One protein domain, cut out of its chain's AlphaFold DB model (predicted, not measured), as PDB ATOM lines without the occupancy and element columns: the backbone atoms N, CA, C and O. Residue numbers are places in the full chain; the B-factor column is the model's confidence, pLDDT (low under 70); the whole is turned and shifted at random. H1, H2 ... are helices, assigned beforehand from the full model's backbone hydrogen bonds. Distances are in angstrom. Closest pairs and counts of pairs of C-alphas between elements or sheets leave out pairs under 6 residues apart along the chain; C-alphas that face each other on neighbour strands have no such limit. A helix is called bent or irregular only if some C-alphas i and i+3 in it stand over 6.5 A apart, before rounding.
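Overview. This is residues 4 to 69 of the 72 residues of an uncharacterized protein of Candidatus Kaiserbacteria bacterium RIFCSPHIGHO2_01_FULL_53_29 (UniProt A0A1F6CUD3). Two long helices, H1 and H2, meet near their ends and make an open V, with a loop of residues 28 to 37 joining them at its point. The two arms spread away from this corner and most of each stands free: residues 4 to 20 of H1 on one side, residues 46 to 69, of which 46 to 68 belong to H2, on the other. The printed part has 66 residues with two named helices, H1 then H2, and no named strand; the class is all helix. It is extended, with a radius of gyration of the C-alphas of 17.2 A, and flat, spanning 54 by 33 by 15 A.

Arrangement. Start with H1, residues 4 to 27, and go on through the short link of 10 residues to H2, residues 38 to 68. H1 touches H2 with residues 22 to 26 alone, and H2 touches H1 with residues 38 to 42 alone. Look there for their closest C-alphas, those of Val 26 and Lys 38, 5.2 A apart. The two helices run opposite ways at a steep tilt of 52 degrees, and their centres are 20.9 A apart. In the link, residues 32 to 33 pair with residues 36 to 37, antiparallel, as a short pairing. In both H1 and H2 every O i to N i+4 pair is within hydrogen-bond range.

Along the chain. Find C-alpha 4 at (-56.887, -62.678, 21.637); from there H1 runs 34.6 A to C-alpha 27 at (-29.996, -48.404, 38.008). H2, the longest helix with 31 residues, runs 45.2 A from C-alpha 38 to C-alpha 68 at (-55.679, -30.275, 3.104). Neither helix is bent.

Size, cuts and confidence. The two C-alphas farthest apart are those of Ser 29 and Gly 69, 54.9 A. The printed part has no cut, and its one link between named helices is short. The mean pLDDT of the printed part is 93.9, and no printed residue is under 70.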
ATOM      1  N   SER A   4     -57.186 -64.115  21.584       93.44
ATOM      2  CA  SER A   4     -56.887 -62.678  21.637       93.44
ATOM      3  C   SER A   4     -56.726 -62.133  23.059       93.44
ATOM      4  O   SER A   4     -55.851 -61.313  23.319       93.44
ATOM      5  N   LYS A   5     -57.536 -62.610  24.010       94.88
ATOM      6  CA  LYS A   5     -57.460 -62.172  25.407       94.88
ATOM      7  C   LYS A   5     -56.218 -62.746  26.100       94.88
ATOM      8  O   LYS A   5     -55.621 -62.059  26.917       94.88
ATOM      9  N   LEU A   6     -55.816 -63.972  25.755       95.31
ATOM     10  CA  LEU A   6     -54.568 -64.560  26.253       95.31
ATOM     11  C   LEU A   6     -53.348 -63.805  25.718       95.31
ATOM     12  O   LEU A   6     -52.465 -63.471  26.499       95.31
ATOM     13  N   MET A   7     -53.333 -63.467  24.426       95.12
ATOM     14  CA  MET A   7     -52.263 -62.658  23.833       95.12
ATOM     15  C   MET A   7     -52.167 -61.273  24.471       95.12
ATOM     16  O   MET A   7     -51.069 -60.823  24.780       95.12
ATOM     17  N   HIS A   8     -53.304 -60.617  24.721       95.00
ATOM     18  CA  HIS A   8     -53.317 -59.319  25.388       95.00
ATOM     19  C   HIS A   8     -52.700 -59.399  26.790       95.00
ATOM     20  O   HIS A   8     -51.762 -58.667  27.091       95.00
ATOM     21  N   VAL A   9     -53.158 -60.338  27.622       96.75
ATOM     22  CA  VAL A   9     -52.606 -60.519  28.974       96.75
ATOM     23  C   VAL A   9     -51.118 -60.874  28.918       96.75
ATOM     24  O   VAL A   9     -50.325 -60.287  29.649       96.75
ATOM     25  N   GLY A  10     -50.723 -61.765  28.003       97.19
ATOM     26  CA  GLY A  10     -49.321 -62.105  27.765       97.19
ATOM     27  C   GLY A  10     -48.474 -60.882  27.412       97.19
ATOM     28  O   GLY A  10     -47.426 -60.679  28.017       97.19
ATOM     29  N   SER A  11     -48.951 -60.020  26.509       95.50
ATOM     30  CA  SER A  11     -48.231 -58.795  26.130       95.50
ATOM     31  C   SER A  11     -48.056 -57.820  27.293       95.50
ATOM     32  O   SER A  11     -46.989 -57.231  27.430       95.50
ATOM     33  N   VAL A  12     -49.060 -57.692  28.170       97.38
ATOM     34  CA  VAL A  12     -48.979 -56.818  29.349       97.38
ATOM     35  C   VAL A  12     -47.946 -57.351  30.339       97.38
ATOM     36  O   VAL A  12     -47.111 -56.588  30.820       97.38
ATOM     37  N   ILE A  13     -47.957 -58.661  30.608       97.69
ATOM     38  CA  ILE A  13     -46.996 -59.300  31.519       97.69
ATOM     39  C   ILE A  13     -45.569 -59.168  30.977       97.69
ATOM     40  O   ILE A  13     -44.679 -58.734  31.704       97.69
ATOM     41  N   VAL A  14     -45.352 -59.496  29.701       96.44
ATOM     42  CA  VAL A  14     -44.031 -59.384  29.060       96.44
ATOM     43  C   VAL A  14     -43.548 -57.934  29.058       96.44
ATOM     44  O   VAL A  14     -42.395 -57.677  29.399       96.44
ATOM     45  N   GLY A  15     -44.430 -56.977  28.754       93.81
ATOM     46  CA  GLY A  15     -44.112 -55.552  28.816       93.81
ATOM     47  C   GLY A  15     -43.691 -55.109  30.218       93.81
ATOM     48  O   GLY A  15     -42.668 -54.446  30.373       93.81
ATOM     49  N   PHE A  16     -44.423 -55.529  31.253       96.00
ATOM     50  CA  PHE A  16     -44.093 -55.204  32.641       96.00
ATOM     51  C   PHE A  16     -42.741 -55.792  33.075       96.00
ATOM     52  O   PHE A  16     -41.923 -55.083  33.660       96.00
ATOM     53  N   ILE A  17     -42.467 -57.055  32.728       95.25
ATOM     54  CA  ILE A  17     -41.162 -57.691  32.970       95.25
ATOM     55  C   ILE A  17     -40.043 -56.912  32.269       95.25
ATOM     56  O   ILE A  17     -38.986 -56.692  32.865       95.25
ATOM     57  N   GLY A  18     -40.278 -56.458  31.036       91.12
ATOM     58  CA  GLY A  18     -39.340 -55.620  30.290       91.12
ATOM     59  C   GLY A  18     -39.006 -54.315  31.016       91.12
ATOM     60  O   GLY A  18     -37.831 -53.984  31.160       91.12
ATOM     61  N   VAL A  19     -40.016 -53.614  31.546       93.00
ATOM     62  CA  VAL A  19     -39.817 -52.375  32.323       93.00
ATOM     63  C   VAL A  19     -38.984 -52.632  33.580       93.00
ATOM     64  O   VAL A  19     -38.015 -51.917  33.828       93.00
ATOM     65  N   VAL A  20     -39.318 -53.666  34.358       94.31
ATOM     66  CA  VAL A  20     -38.570 -54.014  35.578       94.31
ATOM     67  C   VAL A  20     -37.121 -54.378  35.248       94.31
ATOM     68  O   VAL A  20     -36.202 -53.884  35.899       94.31
ATOM     69  N   THR A  21     -36.911 -55.184  34.205       91.69
ATOM     70  CA  THR A  21     -35.575 -55.574  33.725       91.69
ATOM     71  C   THR A  21     -34.759 -54.346  33.338       91.69
ATOM     72  O   THR A  21     -33.635 -54.193  33.800       91.69
ATOM     73  N   PHE A  22     -35.335 -53.423  32.561       92.00
ATOM     74  CA  PHE A  22     -34.662 -52.186  32.171       92.00
ATOM     75  C   PHE A  22     -34.235 -51.349  33.383       92.00
ATOM     76  O   PHE A  22     -33.087 -50.909  33.452       92.00
ATOM     77  N   LEU A  23     -35.123 -51.163  34.367       93.19
ATOM     78  CA  LEU A  23     -34.804 -50.408  35.581       93.19
ATOM     79  C   LEU A  23     -33.658 -51.055  36.368       93.19
ATOM     80  O   LEU A  23     -32.754 -50.351  36.815       93.19
ATOM     81  N   ILE A  24     -33.663 -52.383  36.499       92.75
ATOM     82  CA  ILE A  24     -32.587 -53.115  37.175       92.75
ATOM     83  C   ILE A  24     -31.272 -52.993  36.395       92.75
ATOM     84  O   ILE A  24     -30.250 -52.689  37.001       92.75
ATOM     85  N   THR A  25     -31.274 -53.160  35.071       93.75
ATOM     86  CA  THR A  25     -30.055 -53.047  34.248       93.75
ATOM     87  C   THR A  25     -29.461 -51.636  34.274       93.75
ATOM     88  O   THR A  25     -28.242 -51.464  34.274       93.75
ATOM     89  N   VAL A  26     -30.301 -50.597  34.299       93.25
ATOM     90  CA  VAL A  26     -29.835 -49.202  34.247       93.25
ATOM     91  C   VAL A  26     -29.428 -48.672  35.622       93.25
ATOM     92  O   VAL A  26     -28.401 -47.994  35.734       93.25
ATOM     93  N   PHE A  27     -30.194 -48.978  36.670       93.56
ATOM     94  CA  PHE A  27     -29.996 -48.404  38.008       93.56
ATOM     95  C   PHE A  27     -29.406 -49.380  39.030       93.56
ATOM     96  O   PHE A  27     -28.973 -48.949  40.096       93.56
ATOM     97  N   GLY A  28     -29.376 -50.676  38.730       91.12
ATOM     98  CA  GLY A  28     -28.775 -51.688  39.590       91.12
ATOM     99  C   GLY A  28     -27.246 -51.671  39.573       91.12
ATOM    100  O   GLY A  28     -26.604 -50.981  38.777       91.12
ATOM    101  N   SER A  29     -26.666 -52.463  40.475       88.38
ATOM    102  CA  SER A  29     -25.217 -52.634  40.634       88.38
ATOM    103  C   SER A  29     -24.639 -53.806  39.835       88.38
ATOM    104  O   SER A  29     -23.436 -54.035  39.885       88.38
ATOM    105  N   ALA A  30     -25.482 -54.594  39.163       85.12
ATOM    106  CA  ALA A  30     -25.030 -55.700  38.330       85.12
ATOM    107  C   ALA A  30     -24.525 -55.175  36.978       85.12
ATOM    108  O   ALA A  30     -25.175 -54.334  36.362       85.12
ATOM    109  N   GLU A  31     -23.401 -55.711  36.499       84.69
ATOM    110  CA  GLU A  31     -22.792 -55.328  35.212       84.69
ATOM    111  C   GLU A  31     -23.699 -55.637  34.006       84.69
ATOM    112  O   GLU A  31     -23.721 -54.902  33.017       84.69
ATOM    113  N   ALA A  32     -24.478 -56.720  34.088       87.25
ATOM    114  CA  ALA A  32     -25.429 -57.121  33.058       87.25
ATOM    115  C   ALA A  32     -26.595 -57.927  33.649       87.25
ATOM    116  O   ALA A  32     -26.430 -58.667  34.622       87.25
ATOM    117  N   MET A  33     -27.764 -57.841  33.012       86.44
ATOM    118  CA  MET A  33     -28.937 -58.668  33.311       86.44
ATOM    119  C   MET A  33     -29.306 -59.461  32.057       86.44
ATOM    120  O   MET A  33     -29.489 -58.880  30.993       86.44
ATOM    121  N   PHE A  34     -29.366 -60.793  32.159       87.94
ATOM    122  CA  PHE A  34     -29.566 -61.691  31.006       87.94
ATOM    123  C   PHE A  34     -28.579 -61.460  29.840       87.94
ATOM    124  O   PHE A  34     -28.925 -61.656  28.680       87.94
ATOM    125  N   GLY A  35     -27.348 -61.032  30.142       88.06
ATOM    126  CA  GLY A  35     -26.328 -60.719  29.133       88.06
ATOM    127  C   GLY A  35     -26.482 -59.349  28.460       88.06
ATOM    128  O   GLY A  35     -25.677 -59.025  27.597       88.06
ATOM    129  N   ILE A  36     -27.471 -58.542  28.860       90.38
ATOM    130  CA  ILE A  36     -27.674 -57.168  28.381       90.38
ATOM    131  C   ILE A  36     -26.991 -56.207  29.351       90.38
ATOM    132  O   ILE A  36     -27.312 -56.194  30.545       90.38
ATOM    133  N   THR A  37     -26.062 -55.396  28.847       94.94
ATOM    134  CA  THR A  37     -25.369 -54.379  29.645       94.94
ATOM    135  C   THR A  37     -26.180 -53.087  29.736       94.94
ATOM    136  O   THR A  37     -27.137 -52.849  28.992       94.94
ATOM    137  N   LYS A  38     -25.760 -52.186  30.628       94.31
ATOM    138  CA  LYS A  38     -26.313 -50.827  30.713       94.31
ATOM    139  C   LYS A  38     -26.191 -50.056  29.397       94.31
ATOM    140  O   LYS A  38     -27.117 -49.338  29.026       94.31
ATOM    141  N   ALA A  39     -25.066 -50.209  28.698       94.62
ATOM    142  CA  ALA A  39     -24.834 -49.544  27.420       94.62
ATOM    143  C   ALA A  39     -25.823 -50.037  26.354       94.62
ATOM    144  O   ALA A  39     -26.443 -49.215  25.679       94.62
ATOM    145  N   ASP A  40     -26.043 -51.353  26.277       93.19
ATOM    146  CA  ASP A  40     -27.012 -51.954  25.354       93.19
ATOM    147  C   ASP A  40     -28.431 -51.449  25.643       93.19
ATOM    148  O   ASP A  40     -29.133 -50.989  24.741       93.19
ATOM    149  N   ALA A  41     -28.839 -51.458  26.917       93.06
ATOM    150  CA  ALA A  41     -30.163 -51.009  27.336       93.06
ATOM    151  C   ALA A  41     -30.419 -49.536  26.968       93.06
ATOM    152  O   ALA A  41     -31.482 -49.203  26.434       93.06
ATOM    153  N   LEU A  42     -29.447 -48.652  27.214       94.69
ATOM    154  CA  LEU A  42     -29.563 -47.227  26.889       94.69
ATOM    155  C   LEU A  42     -29.548 -46.969  25.377       94.69
ATOM    156  O   LEU A  42     -30.323 -46.139  24.900       94.69
ATOM    157  N   ALA A  43     -28.726 -47.694  24.614       95.94
ATOM    158  CA  ALA A  43     -28.710 -47.594  23.156       95.94
ATOM    159  C   ALA A  43     -30.054 -48.030  22.550       95.94
ATOM    160  O   ALA A  43     -30.618 -47.319  21.714       95.94
ATOM    161  N   CYS A  44     -30.620 -49.147  23.021       93.06
ATOM    162  CA  CYS A  44     -31.956 -49.585  22.620       93.06
ATOM    163  C   CYS A  44     -33.025 -48.540  22.965       93.06
ATOM    164  O   CYS A  44     -33.868 -48.233  22.121       93.06
ATOM    165  N   ALA A  45     -32.981 -47.956  24.165       93.81
ATOM    166  CA  ALA A  45     -33.920 -46.908  24.560       93.81
ATOM    167  C   ALA A  45     -33.830 -45.677  23.644       93.81
ATOM    168  O   ALA A  45     -34.862 -45.175  23.200       93.81
ATOM    169  N   ALA A  46     -32.620 -45.227  23.301       96.06
ATOM    170  CA  ALA A  46     -32.422 -44.104  22.388       96.06
ATOM    171  C   ALA A  46     -33.039 -44.372  21.004       96.06
ATOM    172  O   ALA A  46     -33.771 -43.532  20.482       96.06
ATOM    173  N   ILE A  47     -32.809 -45.562  20.439       96.31
ATOM    174  CA  ILE A  47     -33.384 -45.959  19.145       96.31
ATOM    175  C   ILE A  47     -34.915 -46.010  19.221       96.31
ATOM    176  O   ILE A  47     -35.587 -45.467  18.346       96.31
ATOM    177  N   LEU A  48     -35.483 -46.611  20.270       93.75
ATOM    178  CA  LEU A  48     -36.937 -46.691  20.446       93.75
ATOM    179  C   LEU A  48     -37.582 -45.308  20.590       93.75
ATOM    180  O   LEU A  48     -38.658 -45.080  20.040       93.75
ATOM    181  N   ILE A  49     -36.919 -44.372  21.274       95.75
ATOM    182  CA  ILE A  49     -37.377 -42.983  21.384       95.75
ATOM    183  C   ILE A  49     -37.361 -42.299  20.014       95.75
ATOM    184  O   ILE A  49     -38.343 -41.655  19.653       95.75
ATOM    185  N   LEU A  50     -36.293 -42.463  19.227       96.81
ATOM    186  CA  LEU A  50     -36.218 -41.901  17.874       96.81
ATOM    187  C   LEU A  50     -37.322 -42.454  16.969       96.81
ATOM    188  O   LEU A  50     -37.987 -41.681  16.282       96.81
ATOM    189  N   ILE A  51     -37.560 -43.768  17.014       97.25
ATOM    190  CA  ILE A  51     -38.660 -44.409  16.284       97.25
ATOM    191  C   ILE A  51     -39.997 -43.816  16.729       97.25
ATOM    192  O   ILE A  51     -40.780 -43.396  15.882       97.25
ATOM    193  N   ALA A  52     -40.248 -43.717  18.039       96.50
ATOM    194  CA  ALA A  52     -41.492 -43.160  18.562       96.50
ATOM    195  C   ALA A  52     -41.714 -41.716  18.090       96.50
ATOM    196  O   ALA A  52     -42.799 -41.391  17.614       96.50
ATOM    197  N   ILE A  53     -40.689 -40.865  18.159       97.81
ATOM    198  CA  ILE A  53     -40.759 -39.485  17.665       97.81
ATOM    199  C   ILE A  53     -41.084 -39.476  16.171       97.81
ATOM    200  O   ILE A  53     -42.001 -38.773  15.747       97.81
ATOM    201  N   TRP A  54     -40.377 -40.276  15.373       97.62
ATOM    202  CA  TRP A  54     -40.550 -40.280  13.925       97.62
ATOM    203  C   TRP A  54     -41.925 -40.792  13.499       97.62
ATOM    204  O   TRP A  54     -42.580 -40.174  12.663       97.62
ATOM    205  N   THR A  55     -42.419 -41.860  14.130       97.44
ATOM    206  CA  THR A  55     -43.772 -42.378  13.894       97.44
ATOM    207  C   THR A  55     -44.839 -41.354  14.274       97.44
ATOM    208  O   THR A  55     -45.808 -41.183  13.533       97.44
ATOM    209  N   GLN A  56     -44.669 -40.634  15.386       96.50
ATOM    210  CA  GLN A  56     -45.629 -39.601  15.777       96.50
ATOM    211  C   GLN A  56     -45.611 -38.408  14.816       96.50
ATOM    212  O   GLN A  56     -46.673 -37.946  14.406       96.50
ATOM    213  N   ILE A  57     -44.428 -37.950  14.389       97.94
ATOM    214  CA  ILE A  57     -44.300 -36.889  13.380       97.94
ATOM    215  C   ILE A  57     -44.956 -37.318  12.067       97.94
ATOM    216  O   ILE A  57     -45.756 -36.560  11.526       97.94
ATOM    217  N   ALA A  58     -44.678 -38.530  11.583       96.25
ATOM    218  CA  ALA A  58     -45.294 -39.064  10.372       96.25
ATOM    219  C   ALA A  58     -46.826 -39.116  10.500       96.25
ATOM    220  O   ALA A  58     -47.531 -38.649   9.611       96.25
ATOM    221  N   THR A  59     -47.349 -39.589  11.634       96.00
ATOM    222  CA  THR A  59     -48.797 -39.626  11.900       96.00
ATOM    223  C   THR A  59     -49.412 -38.226  11.843       96.00
ATOM    224  O   THR A  59     -50.424 -38.015  11.177       96.00
ATOM    225  N   ILE A  60     -48.785 -37.241  12.494       96.75
ATOM    226  CA  ILE A  60     -49.236 -35.841  12.468       96.75
ATOM    227  C   ILE A  60     -49.175 -35.272  11.047       96.75
ATOM    228  O   ILE A  60     -50.103 -34.581  10.626       96.75
ATOM    229  N   HIS A  61     -48.102 -35.563  10.311       95.06
ATOM    230  CA  HIS A  61     -47.919 -35.115   8.938       95.06
ATOM    231  C   HIS A  61     -49.012 -35.673   8.022       95.06
ATOM    232  O   HIS A  61     -49.689 -34.896   7.356       95.06
ATOM    233  N   HIS A  62     -49.281 -36.978   8.072       95.00
ATOM    234  CA  HIS A  62     -50.355 -37.595   7.292       95.00
ATOM    235  C   HIS A  62     -51.733 -37.019   7.649       95.00
ATOM    236  O   HIS A  62     -52.473 -36.626   6.751       95.00
ATOM    237  N   MET A  63     -52.047 -36.830   8.936       95.19
ATOM    238  CA  MET A  63     -53.293 -36.157   9.341       95.19
ATOM    239  C   MET A  63     -53.389 -34.705   8.836       95.19
ATOM    240  O   MET A  63     -54.488 -34.181   8.653       95.19
ATOM    241  N   MET A  64     -52.259 -34.014   8.651       95.88
ATOM    242  CA  MET A  64     -52.227 -32.659   8.094       95.88
ATOM    243  C   MET A  64     -52.504 -32.658   6.588       95.88
ATOM    244  O   MET A  64     -53.266 -31.804   6.131       95.88
ATOM    245  N   LEU A  65     -51.911 -33.598   5.844       94.38
ATOM    246  CA  LEU A  65     -52.135 -33.771   4.405       94.38
ATOM    247  C   LEU A  65     -53.602 -34.113   4.114       94.38
ATOM    248  O   LEU A  65     -54.238 -33.444   3.300       94.38
ATOM    249  N   GLU A  66     -54.181 -35.054   4.870       92.94
ATOM    250  CA  GLU A  66     -55.590 -35.451   4.733       92.94
ATOM    251  C   GLU A  66     -56.540 -34.257   4.899       92.94
ATOM    252  O   GLU A  66     -57.442 -34.041   4.091       92.94
ATOM    253  N   LYS A  67     -56.291 -33.406   5.906       93.06
ATOM    254  CA  LYS A  67     -57.084 -32.188   6.149       93.06
ATOM    255  C   LYS A  67     -56.988 -31.159   5.023       93.06
ATOM    256  O   LYS A  67     -57.888 -30.333   4.891       93.06
ATOM    257  N   ARG A  68     -55.899 -31.168   4.252       91.69
ATOM    258  CA  ARG A  68     -55.679 -30.275   3.104       91.69
ATOM    259  C   ARG A  68     -56.224 -30.850   1.795       91.69
ATOM    260  O   ARG A  68     -56.192 -30.154   0.786       91.69
ATOM    261  N   GLY A  69     -56.744 -32.079   1.810       89.62
ATOM    262  CA  GLY A  69     -57.148 -32.795   0.600       89.62
ATOM    263  C   GLY A  69     -55.958 -33.249  -0.251       89.62
ATOM    264  O   GLY A  69     -56.132 -33.537  -1.433       89.62
TER     265      GLY A  69